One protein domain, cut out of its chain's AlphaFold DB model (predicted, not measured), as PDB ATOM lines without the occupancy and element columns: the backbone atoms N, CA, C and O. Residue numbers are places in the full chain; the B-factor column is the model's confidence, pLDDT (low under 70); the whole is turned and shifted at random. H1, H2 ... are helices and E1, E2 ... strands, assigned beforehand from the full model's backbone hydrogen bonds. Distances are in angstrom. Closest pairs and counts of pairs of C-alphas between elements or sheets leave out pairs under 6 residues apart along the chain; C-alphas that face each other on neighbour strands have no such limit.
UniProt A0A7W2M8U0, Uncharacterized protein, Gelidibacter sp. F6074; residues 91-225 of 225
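Overview. This is residues 91 to 225 of the 225 residues of an uncharacterized protein of Gelidibacter sp. F6074 (UniProt A0A7W2M8U0). One twisted sheet of six antiparallel strands forms a wall, with two longer helices, H1 and H2, over one of its faces and no named helix on the other. H1 runs along the strands over E1 and E5, H2 slants over the edge strand E6, and a short helix, H3, packs on both of them, standing crosswise to each and away from the sheet. The printed part has 135 residues with six named strands and three named helices, in the order E1 E2 E3 E4 H1 H2 E5 E6 H3. The sheet's order is E4 E3 E2 E1 E5 E6, and the class is mixed, helices and strands. The whole is compact, with a radius of gyration of the C-alphas of 15.4 A and spans of 44 by 37 by 25 A.

Along the chain. E1 is residues 95 to 103, 27.2 A from first to last C-alpha, and begins at C-alpha 95 at (-33.503, 9.058, 1.315). E2 is residues 114 to 119, 16.4 A, E3 is residues 124 to 129, 17.0 A, and E4 is residues 139 to 141, 6.3 A. E5 is residues 193 to 201, 26.0 A, and E6 is residues 208 to 214, 20.0 A. H1 is residues 150 to 164, 21.1 A, and begins at C-alpha 150 at (-49.793, 7.469, -22.513). H2 is residues 169 to 183, 22.0 A. H3 is residues 217 to 222, 8.6 A, and ends at C-alpha 222 at (-53.034, 19.199, -18.849).

Arrangement. In the sheet, E1 and E5 are antiparallel at 167 degrees between directions, with N 98 and O 198 at 2.8 A and N 196 and O 100 at 2.8 A, within hydrogen-bond range. E1 to E4 form a meander, each strand the antiparallel neighbour of the one before. E1 and E2 are a hairpin, with N 99 and O 117 at 2.8 A. E2 and E3 are a hairpin, with N 116 and O 127 at 2.9 A. E3 and the edge strand E4 are a hairpin at 131 degrees, with N 139 and O 128 at 2.8 A. E5 and the other edge strand, E6, are a hairpin, with N 197 and O 211 at 2.8 A. From edge to edge the strands' lines turn by 113 degrees. H1 is on the sheet at a height of 9.1 A, over E1 and, only just, with 3 of its C-alphas, over E5; it runs along the strands, at 8 degrees to E1 on the local plane. These form two layers, a helix on one face of a sheet. H2 is on the same face at a height of 6.0 A, over E6 and slantwise to it at 37 degrees on the local plane; their closest C-alphas are those of Ala 175 and Leu 213, 5.6 A. H1 and H2 are a helical hairpin; they only just touch, with 3 pairs of C-alphas within 8 A, the closest those of Leu 162 and Tyr 170, 7.3 A. They run opposite ways at 36 degrees, only just a steep tilt. H3 is not on the sheet. With residues 151 to 155 alone, H1 touches H3, about perpendicular at 82 degrees, the closest C-alphas being those of Ala 155 and Val 218, 6.0 A. With residues 174 to 178 alone, H2 touches H3, about perpendicular at 88 degrees, the closest C-alphas being those of Glu 178 and Phe 217, 5.9 A. H3 and E5 are apart. In H1, H2 and H3 every O i to N i+4 pair is within hydrogen-bond range.

Size, cuts and confidence. The C-alphas farthest apart are those of Asn 135 and Glu 225, 48.4 A. The printed part has no cut and ends at Glu 225, the chain's last residue. No link is long; E2 to E3, H1 to H2 and E6 to H3 are tight. The mean pLDDT of the printed part is 87.7, and it is under 70 in residues 105 to 110, residues 134 to 136, residue 146 and residues 224 to 225.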
ATOM      1  N   THR A  91     -30.567   1.637   6.512       79.69
ATOM      2  CA  THR A  91     -29.648   2.289   7.457       79.69
ATOM      3  C   THR A  91     -28.559   3.122   6.776       79.69
ATOM      4  O   THR A  91     -28.097   4.106   7.364       79.69
ATOM      5  N   GLU A  92     -28.175   2.746   5.553       83.31
ATOM      6  CA  GLU A  92     -27.154   3.399   4.724       83.31
ATOM      7  C   GLU A  92     -27.761   4.423   3.745       83.31
ATOM      8  O   GLU A  92     -27.024   5.175   3.119       83.31
ATOM      9  N   SER A  93     -29.092   4.486   3.628       83.69
ATOM     10  CA  SER A  93     -29.788   5.406   2.724       83.69
ATOM     11  C   SER A  93     -30.228   6.669   3.469       83.69
ATOM     12  O   SER A  93     -30.933   6.584   4.473       83.69
ATOM     13  N   ASP A  94     -29.864   7.853   2.972       86.31
ATOM     14  CA  ASP A  94     -30.378   9.120   3.523       86.31
ATOM     15  C   ASP A  94     -31.831   9.368   3.104       86.31
ATOM     16  O   ASP A  94     -32.656   9.836   3.894       86.31
ATOM     17  N   SER A  95     -32.154   9.009   1.860       90.25
ATOM     18  CA  SER A  95     -33.503   9.058   1.315       90.25
ATOM     19  C   SER A  95     -33.736   7.926   0.319       90.25
ATOM     20  O   SER A  95     -32.797   7.456  -0.329       90.25
ATOM     21  N   LEU A  96     -34.985   7.478   0.211       94.88
ATOM     22  CA  LEU A  96     -35.439   6.619  -0.883       94.88
ATOM     23  C   LEU A  96     -36.920   6.877  -1.159       94.88
ATOM     24  O   LEU A  96     -37.670   7.279  -0.268       94.88
ATOM     25  N   ALA A  97     -37.352   6.610  -2.382       97.12
ATOM     26  CA  ALA A  97     -38.758   6.591  -2.749       97.12
ATOM     27  C   ALA A  97     -39.135   5.221  -3.304       97.12
ATOM     28  O   ALA A  97     -38.395   4.660  -4.106       97.12
ATOM     29  N   ILE A  98     -40.294   4.702  -2.914       97.38
ATOM     30  CA  ILE A  98     -40.915   3.528  -3.525       97.38
ATOM     31  C   ILE A  98     -42.168   4.012  -4.238       97.38
ATOM     32  O   ILE A  98     -43.031   4.627  -3.620       97.38
ATOM     33  N   ILE A  99     -42.261   3.740  -5.531       97.62
ATOM     34  CA  ILE A  99     -43.449   3.984  -6.340       97.62
ATOM     35  C   ILE A  99     -44.037   2.620  -6.666       97.62
ATOM     36  O   ILE A  99     -43.324   1.747  -7.162       97.62
ATOM     37  N   GLU A 100     -45.326   2.431  -6.434       95.31
ATOM     38  CA  GLU A 100     -46.045   1.237  -6.852       95.31
ATOM     39  C   GLU A 100     -47.355   1.636  -7.517       95.31
ATOM     40  O   GLU A 100     -48.133   2.401  -6.962       95.31
ATOM     41  N   GLN A 101     -47.607   1.100  -8.705       93.06
ATOM     42  CA  GLN A 101     -48.891   1.224  -9.377       93.06
ATOM     43  C   GLN A 101     -49.650  -0.101  -9.326       93.06
ATOM     44  O   GLN A 101     -49.055  -1.180  -9.468       93.06
ATOM     45  N   LYS A 102     -50.972  -0.012  -9.200       89.25
ATOM     46  CA  LYS A 102     -51.900  -1.142  -9.314       89.25
ATOM     47  C   LYS A 102     -53.072  -0.762 -10.219       89.25
ATOM     48  O   LYS A 102     -53.519   0.383 -10.193       89.25
ATOM     49  N   SER A 103     -53.577  -1.720 -10.994       86.44
ATOM     50  CA  SER A 103     -54.866  -1.539 -11.666       86.44
ATOM     51  C   SER A 103     -55.973  -1.453 -10.614       86.44
ATOM     52  O   SER A 103     -55.997  -2.246  -9.670       86.44
ATOM     53  N   ILE A 104     -56.877  -0.493 -10.774       82.25
ATOM     54  CA  ILE A 104     -58.130  -0.394 -10.008       82.25
ATOM     55  C   ILE A 104     -59.293  -0.973 -10.821       82.25
ATOM     56  O   ILE A 104     -60.312  -1.374 -10.256       82.25
ATOM     57  N   ASN A 105     -59.127  -1.057 -12.146       65.50
ATOM     58  CA  ASN A 105     -60.098  -1.663 -13.041       65.50
ATOM     59  C   ASN A 105     -59.915  -3.187 -13.085       65.50
ATOM     60  O   ASN A 105     -58.932  -3.712 -13.609       65.50
ATOM     61  N   ASN A 106     -60.923  -3.902 -12.581       59.22
ATOM     62  CA  ASN A 106     -61.071  -5.358 -12.689       59.22
ATOM     63  C   ASN A 106     -61.673  -5.770 -14.047       59.22
ATOM     64  O   ASN A 106     -62.520  -6.664 -14.110       59.22
ATOM     65  N   SER A 107     -61.310  -5.089 -15.139       58.22
ATOM     66  CA  SER A 107     -61.736  -5.512 -16.476       58.22
ATOM     67  C   SER A 107     -61.189  -6.910 -16.746       58.22
ATOM     68  O   SER A 107     -60.001  -7.146 -16.555       58.22
ATOM     69  N   LEU A 108     -62.047  -7.839 -17.166       53.69
ATOM     70  CA  LEU A 108     -61.634  -9.215 -17.420       53.69
ATOM     71  C   LEU A 108     -60.779  -9.305 -18.701       53.69
ATOM     72  O   LEU A 108     -61.204  -8.781 -19.732       53.69
ATOM     73  N   PRO A 109     -59.636 -10.020 -18.678       62.62
ATOM     74  CA  PRO A 109     -59.049 -10.703 -17.521       62.62
ATOM     75  C   PRO A 109     -58.376  -9.719 -16.549       62.62
ATOM     76  O   PRO A 109     -57.580  -8.885 -16.970       62.62
ATOM     77  N   SER A 110     -58.678  -9.843 -15.252       64.75
ATOM     78  CA  SER A 110     -58.147  -8.944 -14.222       64.75
ATOM     79  C   SER A 110     -56.620  -8.991 -14.169       64.75
ATOM     80  O   SER A 110     -56.038 -10.064 -13.991       64.75
ATOM     81  N   ASP A 111     -55.974  -7.829 -14.277       71.62
ATOM     82  CA  ASP A 111     -54.534  -7.688 -14.062       71.62
ATOM     83  C   ASP A 111     -54.253  -7.166 -12.649       71.62
ATOM     84  O   ASP A 111     -54.301  -5.966 -12.378       71.62
ATOM     85  N   PHE A 112     -53.932  -8.086 -11.742       78.69
ATOM     86  CA  PHE A 112     -53.503  -7.760 -10.379       78.69
ATOM     87  C   PHE A 112     -52.003  -7.450 -10.293       78.69
ATOM     88  O   PHE A 112     -51.468  -7.230  -9.204       78.69
ATOM     89  N   THR A 113     -51.294  -7.445 -11.425       84.44
ATOM     90  CA  THR A 113     -49.858  -7.188 -11.459       84.44
ATOM     91  C   THR A 113     -49.561  -5.779 -10.973       84.44
ATOM     92  O   THR A 113     -49.917  -4.773 -11.588       84.44
ATOM     93  N   LYS A 114     -48.806  -5.718  -9.885       90.50
ATOM     94  CA  LYS A 114     -48.204  -4.497  -9.382       90.50
ATOM     95  C   LYS A 114     -46.887  -4.261 -10.103       90.50
ATOM     96  O   LYS A 114     -46.101  -5.186 -10.342       90.50
ATOM     97  N   LYS A 115     -46.659  -3.011 -10.485       93.25
ATOM     98  CA  LYS A 115     -45.430  -2.548 -11.141       93.25
ATOM     99  C   LYS A 115     -44.901  -1.388 -10.314       93.25
ATOM    100  O   LYS A 115     -45.692  -0.587  -9.831       93.25
ATOM    101  N   GLY A 116     -43.600  -1.274 -10.139       95.69
ATOM    102  CA  GLY A 116     -43.062  -0.224  -9.291       95.69
ATOM    103  C   GLY A 116     -41.589   0.035  -9.505       95.69
ATOM    104  O   GLY A 116     -40.923  -0.680 -10.254       95.69
ATOM    105  N   ALA A 117     -41.093   1.066  -8.838       97.06
ATOM    106  CA  ALA A 117     -39.684   1.405  -8.796       97.06
ATOM    107  C   ALA A 117     -39.258   1.818  -7.389       97.06
ATOM    108  O   ALA A 117     -40.032   2.438  -6.663       97.06
ATOM    109  N   ILE A 118     -38.011   1.521  -7.034       97.00
ATOM    110  CA  ILE A 118     -37.310   2.162  -5.927       97.00
ATOM    111  C   ILE A 118     -36.321   3.163  -6.517       97.00
ATOM    112  O   ILE A 118     -35.504   2.795  -7.360       97.00
ATOM    113  N   LEU A 119     -36.404   4.415  -6.085       96.19
ATOM    114  CA  LEU A 119     -35.474   5.477  -6.446       96.19
ATOM    115  C   LEU A 119     -34.627   5.791  -5.213       96.19
ATOM    116  O   LEU A 119     -35.161   6.137  -4.159       96.19
ATOM    117  N   THR A 120     -33.316   5.656  -5.352       92.44
ATOM    118  CA  THR A 120     -32.322   6.124  -4.382       92.44
ATOM    119  C   THR A 120     -31.594   7.339  -4.961       92.44
ATOM    120  O   THR A 120     -31.885   7.765  -6.079       92.44
ATOM    121  N   ASN A 121     -30.639   7.905  -4.218       84.75
ATOM    122  CA  ASN A 121     -29.840   9.034  -4.705       84.75
ATOM    123  C   ASN A 121     -29.079   8.705  -6.005       84.75
ATOM    124  O   ASN A 121     -28.926   9.577  -6.857       84.75
ATOM    125  N   ASP A 122     -28.650   7.450  -6.169       87.19
ATOM    126  CA  ASP A 122     -27.706   7.060  -7.222       87.19
ATOM    127  C   ASP A 122     -28.274   6.024  -8.198       87.19
ATOM    128  O   ASP A 122     -27.605   5.630  -9.157       87.19
ATOM    129  N   SER A 123     -29.466   5.484  -7.942       91.94
ATOM    130  CA  SER A 123     -29.974   4.337  -8.694       91.94
ATOM    131  C   SER A 123     -31.492   4.263  -8.726       91.94
ATOM    132  O   SER A 123     -32.198   4.732  -7.835       91.94
ATOM    133  N   ILE A 124     -31.990   3.624  -9.783       95.06
ATOM    134  CA  ILE A 124     -33.405   3.341  -9.992       95.06
ATOM    135  C   ILE A 124     -33.552   1.839 -10.219       95.06
ATOM    136  O   ILE A 124     -32.922   1.274 -11.113       95.06
ATOM    137  N   TYR A 125     -34.405   1.201  -9.426       95.31
ATOM    138  CA  TYR A 125     -34.640  -0.238  -9.454       95.31
ATOM    139  C   TYR A 125     -36.107  -0.518  -9.755       95.31
ATOM    140  O   TYR A 125     -36.966  -0.268  -8.915       95.31
ATOM    141  N   GLY A 126     -36.419  -1.027 -10.945       96.19
ATOM    142  CA  GLY A 126     -37.792  -1.377 -11.305       96.19
ATOM    143  C   GLY A 126     -38.150  -2.814 -10.924       96.19
ATOM    144  O   GLY A 126     -37.339  -3.736 -11.038       96.19
ATOM    145  N   PHE A 127     -39.399  -3.032 -10.518       95.25
ATOM    146  CA  PHE A 127     -39.914  -4.339 -10.124       95.25
ATOM    147  C   PHE A 127     -41.362  -4.563 -10.563       95.25
ATOM    148  O   PHE A 127     -42.135  -3.633 -10.788       95.25
ATOM    149  N   THR A 128     -41.744  -5.832 -10.643       93.81
ATOM    150  CA  THR A 128     -43.130  -6.248 -10.832       93.81
ATOM    151  C   THR A 128     -43.430  -7.521 -10.055       93.81
ATOM    152  O   THR A 128     -42.558  -8.375  -9.887       93.81
ATOM    153  N   TYR A 129     -44.658  -7.654  -9.564       91.38
ATOM    154  CA  TYR A 129     -45.132  -8.865  -8.905       91.38
ATOM    155  C   TYR A 129     -46.657  -8.964  -8.984       91.38
ATOM    156  O   TYR A 129     -47.341  -7.961  -9.156       91.38
ATOM    157  N   ASN A 130     -47.194 -10.173  -8.837       88.19
ATOM    158  CA  ASN A 130     -48.631 -10.393  -8.696       88.19
ATOM    159  C   ASN A 130     -48.912 -10.814  -7.239       88.19
ATOM    160  O   ASN A 130     -48.330 -11.810  -6.801       88.19
ATOM    161  N   PRO A 131     -49.727 -10.058  -6.478       80.81
ATOM    162  CA  PRO A 131     -50.025 -10.355  -5.079       80.81
ATOM    163  C   PRO A 131     -50.882 -11.617  -4.888       80.81
ATOM    164  O   PRO A 131     -50.798 -12.222  -3.823       80.81
ATOM    165  N   ASP A 132     -51.642 -12.036  -5.901       76.94
ATOM    166  CA  ASP A 132     -52.608 -13.142  -5.805       76.94
ATOM    167  C   ASP A 132     -52.005 -14.505  -6.153       76.94
ATOM    168  O   ASP A 132     -52.631 -15.548  -5.968       76.94
ATOM    169  N   ILE A 133     -50.772 -14.520  -6.659       75.88
ATOM    170  CA  ILE A 133     -50.040 -15.758  -6.896       75.88
ATOM    171  C   ILE A 133     -49.258 -16.074  -5.627       75.88
ATOM    172  O   ILE A 133     -48.329 -15.353  -5.258       75.88
ATOM    173  N   GLU A 134     -49.604 -17.178  -4.968       56.12
ATOM    174  CA  GLU A 134     -48.821 -17.714  -3.858       56.12
ATOM    175  C   GLU A 134     -47.391 -18.003  -4.354       56.12
ATOM    176  O   GLU A 134     -47.185 -18.727  -5.328       56.12
ATOM    177  N   ASN A 135     -46.387 -17.382  -3.726       56.72
ATOM    178  CA  ASN A 135     -44.994 -17.332  -4.206       56.72
ATOM    179  C   ASN A 135     -44.770 -16.582  -5.530       56.72
ATOM    180  O   ASN A 135     -43.755 -16.809  -6.196       56.72
ATOM    181  N   GLY A 136     -45.669 -15.672  -5.913       63.25
ATOM    182  CA  GLY A 136     -45.471 -14.720  -7.000       63.25
ATOM    183  C   GLY A 136     -44.171 -13.952  -6.778       63.25
ATOM    184  O   GLY A 136     -44.117 -13.000  -5.999       63.25
ATOM    185  N   LYS A 137     -43.089 -14.422  -7.412       81.25
ATOM    186  CA  LYS A 137     -41.755 -13.860  -7.210       81.25
ATOM    187  C   LYS A 137     -41.748 -12.424  -7.708       81.25
ATOM    188  O   LYS A 137     -42.219 -12.149  -8.812       81.25
ATOM    189  N   ILE A 138     -41.170 -11.539  -6.905       89.06
ATOM    190  CA  ILE A 138     -40.821 -10.192  -7.339       89.06
ATOM    191  C   ILE A 138     -39.797 -10.344  -8.470       89.06
ATOM    192  O   ILE A 138     -38.790 -11.037  -8.318       89.06
ATOM    193  N   LYS A 139     -40.090  -9.757  -9.629       91.38
ATOM    194  CA  LYS A 139     -39.231  -9.781 -10.815       91.38
ATOM    195  C   LYS A 139     -38.649  -8.399 -11.041       91.38
ATOM    196  O   LYS A 139     -39.358  -7.406 -10.902       91.38
ATOM    197  N   ILE A 140     -37.387  -8.351 -11.453       92.25
ATOM    198  CA  ILE A 140     -36.756  -7.121 -11.931       92.25
ATOM    199  C   ILE A 140     -37.436  -6.709 -13.239       92.25
ATOM    200  O   ILE A 140     -37.715  -7.549 -14.097       92.25
ATOM    201  N   SER A 141     -37.725  -5.421 -13.379       92.44
ATOM    202  CA  SER A 141     -38.335  -4.850 -14.578       92.44
ATOM    203  C   SER A 141     -37.831  -3.430 -14.809       92.44
ATOM    204  O   SER A 141     -37.188  -2.850 -13.940       92.44
ATOM    205  N   ASP A 142     -38.138  -2.861 -15.968       90.94
ATOM    206  CA  ASP A 142     -37.943  -1.436 -16.211       90.94
ATOM    207  C   ASP A 142     -39.282  -0.718 -16.029       90.94
ATOM    208  O   ASP A 142     -40.181  -0.829 -16.864       90.94
ATOM    209  N   TYR A 143     -39.431  -0.033 -14.896       92.31
ATOM    210  CA  TYR A 143     -40.669   0.658 -14.545       92.31
ATOM    211  C   TYR A 143     -40.945   1.859 -15.448       92.31
ATOM    212  O   TYR A 143     -42.109   2.126 -15.754       92.31
ATOM    213  N   PHE A 144     -39.900   2.577 -15.867       90.44
ATOM    214  CA  PHE A 144     -40.020   3.831 -16.612       90.44
ATOM    215  C   PHE A 144     -40.041   3.631 -18.128       90.44
ATOM    216  O   PHE A 144     -40.375   4.575 -18.842       90.44
ATOM    217  N   ARG A 145     -39.753   2.419 -18.619       86.00
ATOM    218  CA  ARG A 145     -39.964   2.069 -20.027       86.00
ATOM    219  C   ARG A 145     -41.423   2.293 -20.417       86.00
ATOM    220  O   ARG A 145     -42.324   1.913 -19.664       86.00
ATOM    221  N   ASP A 146     -41.618   2.888 -21.593       66.81
ATOM    222  CA  ASP A 146     -42.915   3.309 -22.122       66.81
ATOM    223  C   ASP A 146     -44.014   2.258 -21.856       66.81
ATOM    224  O   ASP A 146     -43.997   1.133 -22.353       66.81
ATOM    225  N   SER A 147     -44.954   2.634 -20.996       72.00
ATOM    226  CA  SER A 147     -46.267   2.032 -20.782       72.00
ATOM    227  C   SER A 147     -47.104   2.163 -22.048       72.00
ATOM    228  O   SER A 147     -47.039   3.173 -22.745       72.00
ATOM    229  N   GLU A 148     -47.965   1.187 -22.304       74.00
ATOM    230  CA  GLU A 148     -48.948   1.275 -23.389       74.00
ATOM    231  C   GLU A 148     -49.962   2.408 -23.148       74.00
ATOM    232  O   GLU A 148     -50.496   2.968 -24.100       74.00
ATOM    233  N   ASN A 149     -50.187   2.792 -21.883       82.50
ATOM    234  CA  ASN A 149     -51.039   3.918 -21.500       82.50
ATOM    235  C   ASN A 149     -50.233   5.245 -21.503       82.50
ATOM    236  O   ASN A 149     -49.366   5.421 -20.635       82.50
ATOM    237  N   PRO A 150     -50.526   6.203 -22.413       85.31
ATOM    238  CA  PRO A 150     -49.793   7.469 -22.513       85.31
ATOM    239  C   PRO A 150     -49.918   8.358 -21.272       85.31
ATOM    240  O   PRO A 150     -48.945   8.998 -20.872       85.31
ATOM    241  N   THR A 151     -51.093   8.375 -20.639       88.88
ATOM    242  CA  THR A 151     -51.337   9.110 -19.391       88.88
ATOM    243  C   THR A 151     -50.438   8.566 -18.287       88.88
ATOM    244  O   THR A 151     -49.759   9.326 -17.602       88.88
ATOM    245  N   MET A 152     -50.336   7.239 -18.177       90.69
ATOM    246  CA  MET A 152     -49.447   6.602 -17.209       90.69
ATOM    247  C   MET A 152     -47.969   6.909 -17.488       90.69
ATOM    248  O   MET A 152     -47.204   7.099 -16.546       90.69
ATOM    249  N   ASN A 153     -47.541   6.998 -18.753       90.38
ATOM    250  CA  ASN A 153     -46.166   7.408 -19.076       90.38
ATOM    251  C   ASN A 153     -45.837   8.796 -18.561       90.38
ATOM    252  O   ASN A 153     -44.811   8.986 -17.908       90.38
ATOM    253  N   GLN A 154     -46.729   9.748 -18.811       92.94
ATOM    254  CA  GLN A 154     -46.574  11.104 -18.301       92.94
ATOM    255  C   GLN A 154     -46.585  11.112 -16.769       92.94
ATOM    256  O   GLN A 154     -45.729  11.754 -16.165       92.94
ATOM    257  N   ALA A 155     -47.469  10.332 -16.137       94.38
ATOM    258  CA  ALA A 155     -47.536  10.225 -14.684       94.38
ATOM    259  C   ALA A 155     -46.206   9.737 -14.091       94.38
ATOM    260  O   ALA A 155     -45.651  10.380 -13.198       94.38
ATOM    261  N   LYS A 156     -45.643   8.649 -14.641       94.94
ATOM    262  CA  LYS A 156     -44.330   8.120 -14.243       94.94
ATOM    263  C   LYS A 156     -43.240   9.173 -14.383       94.94
ATOM    264  O   LYS A 156     -42.485   9.388 -13.440       94.94
ATOM    265  N   GLN A 157     -43.169   9.843 -15.533       93.69
ATOM    266  CA  GLN A 157     -42.154  10.865 -15.788       93.69
ATOM    267  C   GLN A 157     -42.268  12.039 -14.810       93.69
ATOM    268  O   GLN A 157     -41.258  12.460 -14.252       93.69
ATOM    269  N   ILE A 158     -43.479  12.545 -14.558       95.75
ATOM    270  CA  ILE A 158     -43.709  13.651 -13.619       95.75
ATOM    271  C   ILE A 158     -43.302  13.238 -12.201       95.75
ATOM    272  O   ILE A 158     -42.495  13.928 -11.579       95.75
ATOM    273  N   ILE A 159     -43.801  12.098 -11.712       96.94
ATOM    274  CA  ILE A 159     -43.497  11.605 -10.362       96.94
ATOM    275  C   ILE A 159     -41.992  11.363 -10.203       96.94
ATOM    276  O   ILE A 159     -41.382  11.872  -9.262       96.94
ATOM    277  N   GLY A 160     -41.382  10.635 -11.142       95.62
ATOM    278  CA  GLY A 160     -39.953  10.331 -11.129       95.62
ATOM    279  C   GLY A 160     -39.097  11.597 -11.125       95.62
ATOM    280  O   GLY A 160     -38.213  11.735 -10.282       95.62
ATOM    281  N   ASN A 161     -39.406  12.568 -11.990       95.56
ATOM    282  CA  ASN A 161     -38.677  13.836 -12.049       95.56
ATOM    283  C   ASN A 161     -38.819  14.654 -10.760       95.56
ATOM    284  O   ASN A 161     -37.833  15.228 -10.297       95.56
ATOM    285  N   LEU A 162     -40.012  14.712 -10.157       97.00
ATOM    286  CA  LEU A 162     -40.214  15.422  -8.890       97.00
ATOM    287  C   LEU A 162     -39.412  14.792  -7.748       97.00
ATOM    288  O   LEU A 162     -38.830  15.524  -6.945       97.00
ATOM    289  N   ILE A 163     -39.342  13.459  -7.695       96.56
ATOM    290  CA  ILE A 163     -38.534  12.736  -6.707       96.56
ATOM    291  C   ILE A 163     -37.044  13.014  -6.926       96.56
ATOM    292  O   ILE A 163     -36.377  13.465  -5.997       96.56
ATOM    293  N   LEU A 164     -36.536  12.826  -8.149       93.50
ATOM    294  CA  LEU A 164     -35.115  13.015  -8.477       93.50
ATOM    295  C   LEU A 164     -34.642  14.463  -8.278       93.50
ATOM    296  O   LEU A 164     -33.482  14.698  -7.958       93.50
ATOM    297  N   GLN A 165     -35.533  15.445  -8.432       94.19
ATOM    298  CA  GLN A 165     -35.235  16.858  -8.172       94.19
ATOM    299  C   GLN A 165     -35.387  17.258  -6.693       94.19
ATOM    300  O   GLN A 165     -35.259  18.441  -6.374       94.19
ATOM    301  N   GLY A 166     -35.734  16.328  -5.796       92.44
ATOM    302  CA  GLY A 166     -36.008  16.629  -4.386       92.44
ATOM    303  C   GLY A 166     -37.262  17.490  -4.163       92.44
ATOM    304  O   GLY A 166     -37.469  18.025  -3.077       92.44
ATOM    305  N   LYS A 167     -38.128  17.625  -5.173       95.38
ATOM    306  CA  LYS A 167     -39.353  18.445  -5.165       95.38
ATOM    307  C   LYS A 167     -40.583  17.639  -4.741       95.38
ATOM    308  O   LYS A 167     -41.689  17.854  -5.229       95.38
ATOM    309  N   THR A 168     -40.408  16.713  -3.807       94.50
ATOM    310  CA  THR A 168     -41.455  15.760  -3.412       94.50
ATOM    311  C   THR A 168     -42.689  16.412  -2.780       94.50
ATOM    312  O   THR A 168     -43.772  15.854  -2.876       94.50
ATOM    313  N   ASN A 169     -42.574  17.624  -2.231       94.44
ATOM    314  CA  ASN A 169     -43.708  18.383  -1.676       94.44
ATOM    315  C   ASN A 169     -44.757  18.773  -2.740       94.44
ATOM    316  O   ASN A 169     -45.919  19.018  -2.421       94.44
ATOM    317  N   TYR A 170     -44.366  18.827  -4.019       95.88
ATOM    318  CA  TYR A 170     -45.320  19.044  -5.110       95.88
ATOM    319  C   TYR A 170     -46.251  17.842  -5.293       95.88
ATOM    320  O   TYR A 170     -47.386  18.034  -5.714       95.88
ATOM    321  N   LEU A 171     -45.823  16.627  -4.927       96.75
ATOM    322  CA  LEU A 171     -46.675  15.436  -4.988       96.75
ATOM    323  C   LEU A 171     -47.848  15.541  -4.006       96.75
ATOM    324  O   LEU A 171     -48.967  15.202  -4.376       96.75
ATOM    325  N   ASP A 172     -47.626  16.088  -2.806       94.44
ATOM    326  CA  ASP A 172     -48.703  16.360  -1.841       94.44
ATOM    327  C   ASP A 172     -49.714  17.368  -2.406       94.44
ATOM    328  O   ASP A 172     -50.926  17.217  -2.256       94.44
ATOM    329  N   THR A 173     -49.207  18.396  -3.093       94.88
ATOM    330  CA  THR A 173     -50.048  19.421  -3.727       94.88
ATOM    331  C   THR A 173     -50.894  18.813  -4.843       94.88
ATOM    332  O   THR A 173     -52.096  19.056  -4.895       94.88
ATOM    333  N   ILE A 174     -50.289  17.983  -5.698       95.56
ATOM    334  CA  ILE A 174     -50.996  17.273  -6.770       95.56
ATOM    335  C   ILE A 174     -52.070  16.351  -6.178       95.56
ATOM    336  O   ILE A 174     -53.212  16.405  -6.624       95.56
ATOM    337  N   ALA A 175     -51.743  15.571  -5.142       95.19
ATOM    338  CA  ALA A 175     -52.690  14.655  -4.503       95.19
ATOM    339  C   ALA A 175     -53.881  15.387  -3.880       95.19
ATOM    340  O   ALA A 175     -55.028  14.953  -4.003       95.19
ATOM    341  N   LYS A 176     -53.624  16.539  -3.251       94.25
ATOM    342  CA  LYS A 176     -54.681  17.393  -2.710       94.25
ATOM    343  C   LYS A 176     -55.605  17.911  -3.814       94.25
ATOM    344  O   LYS A 176     -56.818  17.773  -3.690       94.25
ATOM    345  N   VAL A 177     -55.038  18.474  -4.884       93.12
ATOM    346  CA  VAL A 177     -55.818  19.000  -6.016       93.12
ATOM    347  C   VAL A 177     -56.631  17.887  -6.677       93.12
ATOM    348  O   VAL A 177     -57.814  18.074  -6.943       93.12
ATOM    349  N   GLU A 178     -56.041  16.712  -6.899       93.19
ATOM    350  CA  GLU A 178     -56.751  15.565  -7.470       93.19
ATOM    351  C   GLU A 178     -57.944  15.136  -6.602       93.19
ATOM    352  O   GLU A 178     -59.053  14.964  -7.113       93.19
ATOM    353  N   SER A 179     -57.749  15.038  -5.285       90.88
ATOM    354  CA  SER A 179     -58.821  14.702  -4.341       90.88
ATOM    355  C   SER A 179     -59.975  15.714  -4.386       90.88
ATOM    356  O   SER A 179     -61.144  15.329  -4.455       90.88
ATOM    357  N   GLU A 180     -59.666  17.014  -4.431       91.62
ATOM    358  CA  GLU A 180     -60.673  18.077  -4.568       91.62
ATOM    359  C   GLU A 180     -61.444  17.969  -5.895       91.62
ATOM    360  O   GLU A 180     -62.672  18.103  -5.919       91.62
ATOM    361  N   MET A 181     -60.750  17.653  -6.994       89.88
ATOM    362  CA  MET A 181     -61.377  17.474  -8.305       89.88
ATOM    363  C   MET A 181     -62.331  16.274  -8.335       89.88
ATOM    364  O   MET A 181     -63.411  16.380  -8.922       89.88
ATOM    365  N   PHE A 182     -61.994  15.168  -7.664       88.81
ATOM    366  CA  PHE A 182     -62.870  13.995  -7.556       88.81
ATOM    367  C   PHE A 182     -64.106  14.215  -6.680       88.81
ATOM    368  O   PHE A 182     -65.116  13.541  -6.868       88.81
ATOM    369  N   VAL A 183     -64.077  15.163  -5.744       88.88
ATOM    370  CA  VAL A 183     -65.280  15.544  -4.981       88.88
ATOM    371  C   VAL A 183     -66.151  16.535  -5.768       88.88
ATOM    372  O   VAL A 183     -67.363  16.603  -5.552       88.88
ATOM    373  N   GLY A 184     -65.558  17.285  -6.700       88.25
ATOM    374  CA  GLY A 184     -66.240  18.303  -7.494       88.25
ATOM    375  C   GLY A 184     -66.380  17.942  -8.979       88.25
ATOM    376  O   GLY A 184     -67.179  17.066  -9.332       88.25
ATOM    377  N   PRO A 185     -65.683  18.665  -9.876       84.62
ATOM    378  CA  PRO A 185     -65.943  18.643 -11.317       84.62
ATOM    379  C   PRO A 185     -65.646  17.298 -11.993       84.62
ATOM    380  O   PRO A 185     -66.242  17.000 -13.025       84.62
ATOM    381  N   LEU A 186     -64.769  16.473 -11.415       86.94
ATOM    382  CA  LEU A 186     -64.357  15.180 -11.962       86.94
ATOM    383  C   LEU A 186     -64.907  13.992 -11.162       86.94
ATOM    384  O   LEU A 186     -64.393  12.887 -11.285       86.94
ATOM    385  N   LYS A 187     -65.984  14.166 -10.388       87.56
ATOM    386  CA  LYS A 187     -66.602  13.077  -9.598       87.56
ATOM    387  C   LYS A 187     -67.012  11.832 -10.397       87.56
ATOM    388  O   LYS A 187     -67.119  10.735  -9.848       87.56
ATOM    389  N   GLU A 188     -67.276  12.001 -11.692       87.38
ATOM    390  CA  GLU A 188     -67.644  10.901 -12.592       87.38
ATOM    391  C   GLU A 188     -66.434  10.262 -13.274       87.38
ATOM    392  O   GLU A 188     -66.574   9.205 -13.889       87.38
ATOM    393  N   LEU A 189     -65.249  10.868 -13.158       85.38
ATOM    394  CA  LEU A 189     -64.023  10.275 -13.660       85.38
ATOM    395  C   LEU A 189     -63.737   8.995 -12.868       85.38
ATOM    396  O   LEU A 189     -63.863   8.942 -11.640       85.38
ATOM    397  N   ARG A 190     -63.403   7.931 -13.593       85.69
ATOM    398  CA  ARG A 190     -63.082   6.624 -13.028       85.69
ATOM    399  C   ARG A 190     -61.613   6.352 -13.324       85.69
ATOM    400  O   ARG A 190     -61.314   6.021 -14.469       85.69
ATOM    401  N   PRO A 191     -60.709   6.560 -12.353       88.56
ATOM    402  CA  PRO A 191     -59.307   6.238 -12.559       88.56
ATOM    403  C   PRO A 191     -59.146   4.735 -12.789       88.56
ATOM    404  O   PRO A 191     -59.873   3.919 -12.215       88.56
ATOM    405  N   GLU A 192     -58.201   4.370 -13.642       88.19
ATOM    406  CA  GLU A 192     -57.897   2.980 -13.978       88.19
ATOM    407  C   GLU A 192     -56.672   2.468 -13.224       88.19
ATOM    408  O   GLU A 192     -56.527   1.253 -13.053       88.19
ATOM    409  N   ILE A 193     -55.803   3.373 -12.752       90.06
ATOM    410  CA  ILE A 193     -54.540   3.048 -12.094       90.06
ATOM    411  C   ILE A 193     -54.360   3.888 -10.821       90.06
ATOM    412  O   ILE A 193     -54.289   5.111 -10.839       90.06
ATOM    413  N   GLU A 194     -54.188   3.222  -9.687       93.19
ATOM    414  CA  GLU A 194     -53.763   3.888  -8.453       93.19
ATOM    415  C   GLU A 194     -52.239   3.802  -8.344       93.19
ATOM    416  O   GLU A 194     -51.638   2.772  -8.670       93.19
ATOM    417  N   ILE A 195     -51.622   4.882  -7.876       95.88
ATOM    418  CA  ILE A 195     -50.188   5.025  -7.659       95.88
ATOM    419  C   ILE A 195     -49.960   5.356  -6.181       95.88
ATOM    420  O   ILE A 195     -50.320   6.431  -5.702       95.88
ATOM    421  N   GLU A 196     -49.330   4.435  -5.462       96.50
ATOM    422  CA  GLU A 196     -48.820   4.643  -4.110       96.50
ATOM    423  C   GLU A 196     -47.356   5.092  -4.192       96.50
ATOM    424  O   GLU A 196     -46.524   4.453  -4.841       96.50
ATOM    425  N   ILE A 197     -47.035   6.192  -3.515       98.19
ATOM    426  CA  ILE A 197     -45.683   6.731  -3.405       98.19
ATOM    427  C   ILE A 197     -45.315   6.770  -1.925       98.19
ATOM    428  O   ILE A 197     -45.932   7.477  -1.130       98.19
ATOM    429  N   ILE A 198     -44.275   6.031  -1.560       97.56
ATOM    430  CA  ILE A 198     -43.722   5.978  -0.211       97.56
ATOM    431  C   ILE A 198     -42.387   6.703  -0.235       97.56
ATOM    432  O   ILE A 198     -41.452   6.273  -0.906       97.56
ATOM    433  N   LEU A 199     -42.290   7.800   0.500       96.56
ATOM    434  CA  LEU A 199     -41.087   8.611   0.600       96.56
ATOM    435  C   LEU A 199     -40.462   8.407   1.972       96.56
ATOM    436  O   LEU A 199     -41.096   8.678   2.989       96.56
ATOM    437  N   TYR A 200     -39.212   7.968   1.987       95.00
ATOM    438  CA  TYR A 200     -38.404   7.851   3.189       95.00
ATOM    439  C   TYR A 200     -37.339   8.939   3.220       95.00
ATOM    440  O   TYR A 200     -36.621   9.153   2.240       95.00
ATOM    441  N   ASN A 201     -37.199   9.581   4.374       92.69
ATOM    442  CA  ASN A 201     -36.101  10.488   4.659       92.69
ATOM    443  C   ASN A 201     -35.633  10.273   6.099       92.69
ATOM    444  O   ASN A 201     -36.365  10.535   7.053       92.69
ATOM    445  N   LYS A 202     -34.386   9.828   6.256       89.94
ATOM    446  CA  LYS A 202     -33.786   9.508   7.555       89.94
ATOM    447  C   LYS A 202     -33.694  10.715   8.494       89.94
ATOM    448  O   LYS A 202     -33.726  10.534   9.712       89.94
ATOM    449  N   SER A 203     -33.559  11.915   7.928       88.75
ATOM    450  CA  SER A 203     -33.378  13.180   8.653       88.75
ATOM    451  C   SER A 203     -34.685  13.898   8.998       88.75
ATOM    452  O   SER A 203     -34.669  14.835   9.795       88.75
ATOM    453  N   ALA A 204     -35.808  13.478   8.412       88.25
ATOM    454  CA  ALA A 204     -37.108  14.071   8.692       88.25
ATOM    455  C   ALA A 204     -37.654  13.603  10.051       88.25
ATOM    456  O   ALA A 204     -37.413  12.470  10.471       88.25
ATOM    457  N   GLU A 205     -38.425  14.469  10.717       86.81
ATOM    458  CA  GLU A 205     -39.185  14.110  11.924       86.81
ATOM    459  C   GLU A 205     -40.151  12.959  11.615       86.81
ATOM    460  O   GLU A 205     -40.130  11.913  12.265       86.81
ATOM    461  N   GLU A 206     -40.925  13.115  10.541       87.50
ATOM    462  CA  GLU A 206     -41.715  12.046   9.950       87.50
ATOM    463  C   GLU A 206     -40.891  11.327   8.875       87.50
ATOM    464  O   GLU A 206     -40.803  11.762   7.725       87.50
ATOM    465  N   LYS A 207     -40.268  10.208   9.258       91.88
ATOM    466  CA  LYS A 207     -39.356   9.462   8.377       91.88
ATOM    467  C   LYS A 207     -40.028   8.821   7.169       91.88
ATOM    468  O   LYS A 207     -39.327   8.557   6.199       91.88
ATOM    469  N   LEU A 208     -41.328   8.526   7.232       94.19
ATOM    470  CA  LEU A 208     -42.102   7.948   6.131       94.19
ATOM    471  C   LEU A 208     -43.333   8.794   5.827       94.19
ATOM    472  O   LEU A 208     -44.227   8.902   6.661       94.19
ATOM    473  N   ARG A 209     -43.422   9.274   4.589       94.75
ATOM    474  CA  ARG A 209     -44.598   9.949   4.034       94.75
ATOM    475  C   ARG A 209     -45.210   9.078   2.938       94.75
ATOM    476  O   ARG A 209     -44.485   8.570   2.087       94.75
ATOM    477  N   LEU A 210     -46.529   8.903   2.968       96.00
ATOM    478  CA  LEU A 210     -47.283   8.135   1.972       96.00
ATOM    479  C   LEU A 210     -48.160   9.102   1.188       96.00
ATOM    480  O   LEU A 210     -48.854   9.925   1.785       96.00
ATOM    481  N   ILE A 211     -48.123   8.989  -0.133       96.88
ATOM    482  CA  ILE A 211     -48.896   9.810  -1.059       96.88
ATOM    483  C   ILE A 211     -49.617   8.861  -2.010       96.88
ATOM    484  O   ILE A 211     -49.000   7.958  -2.573       96.88
ATOM    485  N   TYR A 212     -50.915   9.076  -2.183       95.38
ATOM    486  CA  TYR A 212     -51.745   8.326  -3.116       95.38
ATOM    487  C   TYR A 212     -52.177   9.253  -4.245       95.38
ATOM    488  O   TYR A 212     -52.634  10.369  -3.990       95.38
ATOM    489  N   LEU A 213     -52.004   8.787  -5.473       95.94
ATOM    490  CA  LEU A 213     -52.384   9.469  -6.703       95.94
ATOM    491  C   LEU A 213     -53.088   8.487  -7.632       95.94
ATOM    492  O   LEU A 213     -52.929   7.273  -7.501       95.94
ATOM    493  N   HIS A 214     -53.788   9.014  -8.622       94.25
ATOM    494  CA  HIS A 214     -54.252   8.247  -9.768       94.25
ATOM    495  C   HIS A 214     -53.616   8.783 -11.045       94.25
ATOM    496  O   HIS A 214     -53.216   9.941 -11.114       94.25
ATOM    497  N   GLU A 215     -53.522   7.980 -12.101       91.31
ATOM    498  CA  GLU A 215     -52.954   8.434 -13.378       91.31
ATOM    499  C   GLU A 215     -53.680   9.666 -13.951       91.31
ATOM    500  O   GLU A 215     -53.105  10.448 -14.710       91.31
ATOM    501  N   THR A 216     -54.930   9.880 -13.545       90.31
ATOM    502  CA  THR A 216     -55.779  11.007 -13.931       90.31
ATOM    503  C   THR A 216     -55.248  12.380 -13.528       90.31
ATOM    504  O   THR A 216     -55.622  13.357 -14.184       90.31
ATOM    505  N   PHE A 217     -54.341  12.498 -12.547       91.94
ATOM    506  CA  PHE A 217     -53.743  13.794 -12.194       91.94
ATOM    507  C   PHE A 217     -53.074  14.464 -13.404       91.94
ATOM    508  O   PHE A 217     -53.057  15.687 -13.517       91.94
ATOM    509  N   VAL A 218     -52.567  13.666 -14.347       91.38
ATOM    510  CA  VAL A 218     -51.984  14.156 -15.599       91.38
ATOM    511  C   VAL A 218     -53.019  14.901 -16.436       91.38
ATOM    512  O   VAL A 218     -52.713  15.935 -17.025       91.38
ATOM    513  N   GLN A 219     -54.257  14.406 -16.484       86.88
ATOM    514  CA  GLN A 219     -55.343  15.077 -17.197       86.88
ATOM    515  C   GLN A 219     -55.675  16.408 -16.528       86.88
ATOM    516  O   GLN A 219     -55.833  17.400 -17.230       86.88
ATOM    517  N   ILE A 220     -55.701  16.444 -15.192       85.69
ATOM    518  CA  ILE A 220     -55.918  17.671 -14.412       85.69
ATOM    519  C   ILE A 220     -54.817  18.698 -14.705       85.69
ATOM    520  O   ILE A 220     -55.118  19.853 -14.975       85.69
ATOM    521  N   MET A 221     -53.550  18.279 -14.726       86.62
ATOM    522  CA  MET A 221     -52.424  19.168 -15.049       86.62
ATOM    523  C   MET A 221     -52.446  19.673 -16.498       86.62
ATOM    524  O   MET A 221     -51.968  20.771 -16.773       86.62
ATOM    525  N   ASN A 222     -52.969  18.869 -17.426       84.75
ATOM    526  CA  ASN A 222     -53.034  19.199 -18.849       84.75
ATOM    527  C   ASN A 222     -54.299  19.982 -19.239       84.75
ATOM    528  O   ASN A 222     -54.387  20.451 -20.379       84.75
ATOM    529  N   GLN A 223     -55.275  20.129 -18.337       73.75
ATOM    530  CA  GLN A 223     -56.387  21.054 -18.532       73.75
ATOM    531  C   GLN A 223     -55.822  22.474 -18.498       73.75
ATOM    532  O   GLN A 223     -55.502  23.014 -17.444       73.75
ATOM    533  N   LYS A 224     -55.629  23.050 -19.688       52.88
ATOM    534  CA  LYS A 224     -55.272  24.460 -19.838       52.88
ATOM    535  C   LYS A 224     -56.355  25.319 -19.185       52.88
ATOM    536  O   LYS A 224     -57.536  25.055 -19.406       52.88
ATOM    537  N   GLU A 225     -55.922  26.324 -18.426       46.06
ATOM    538  CA  GLU A 225     -56.743  27.493 -18.083       46.06
ATOM    539  C   GLU A 225     -57.357  28.133 -19.338       46.06
ATOM    540  O   GLU A 225     -56.661  28.188 -20.385       46.06
TER     541      GLU A 225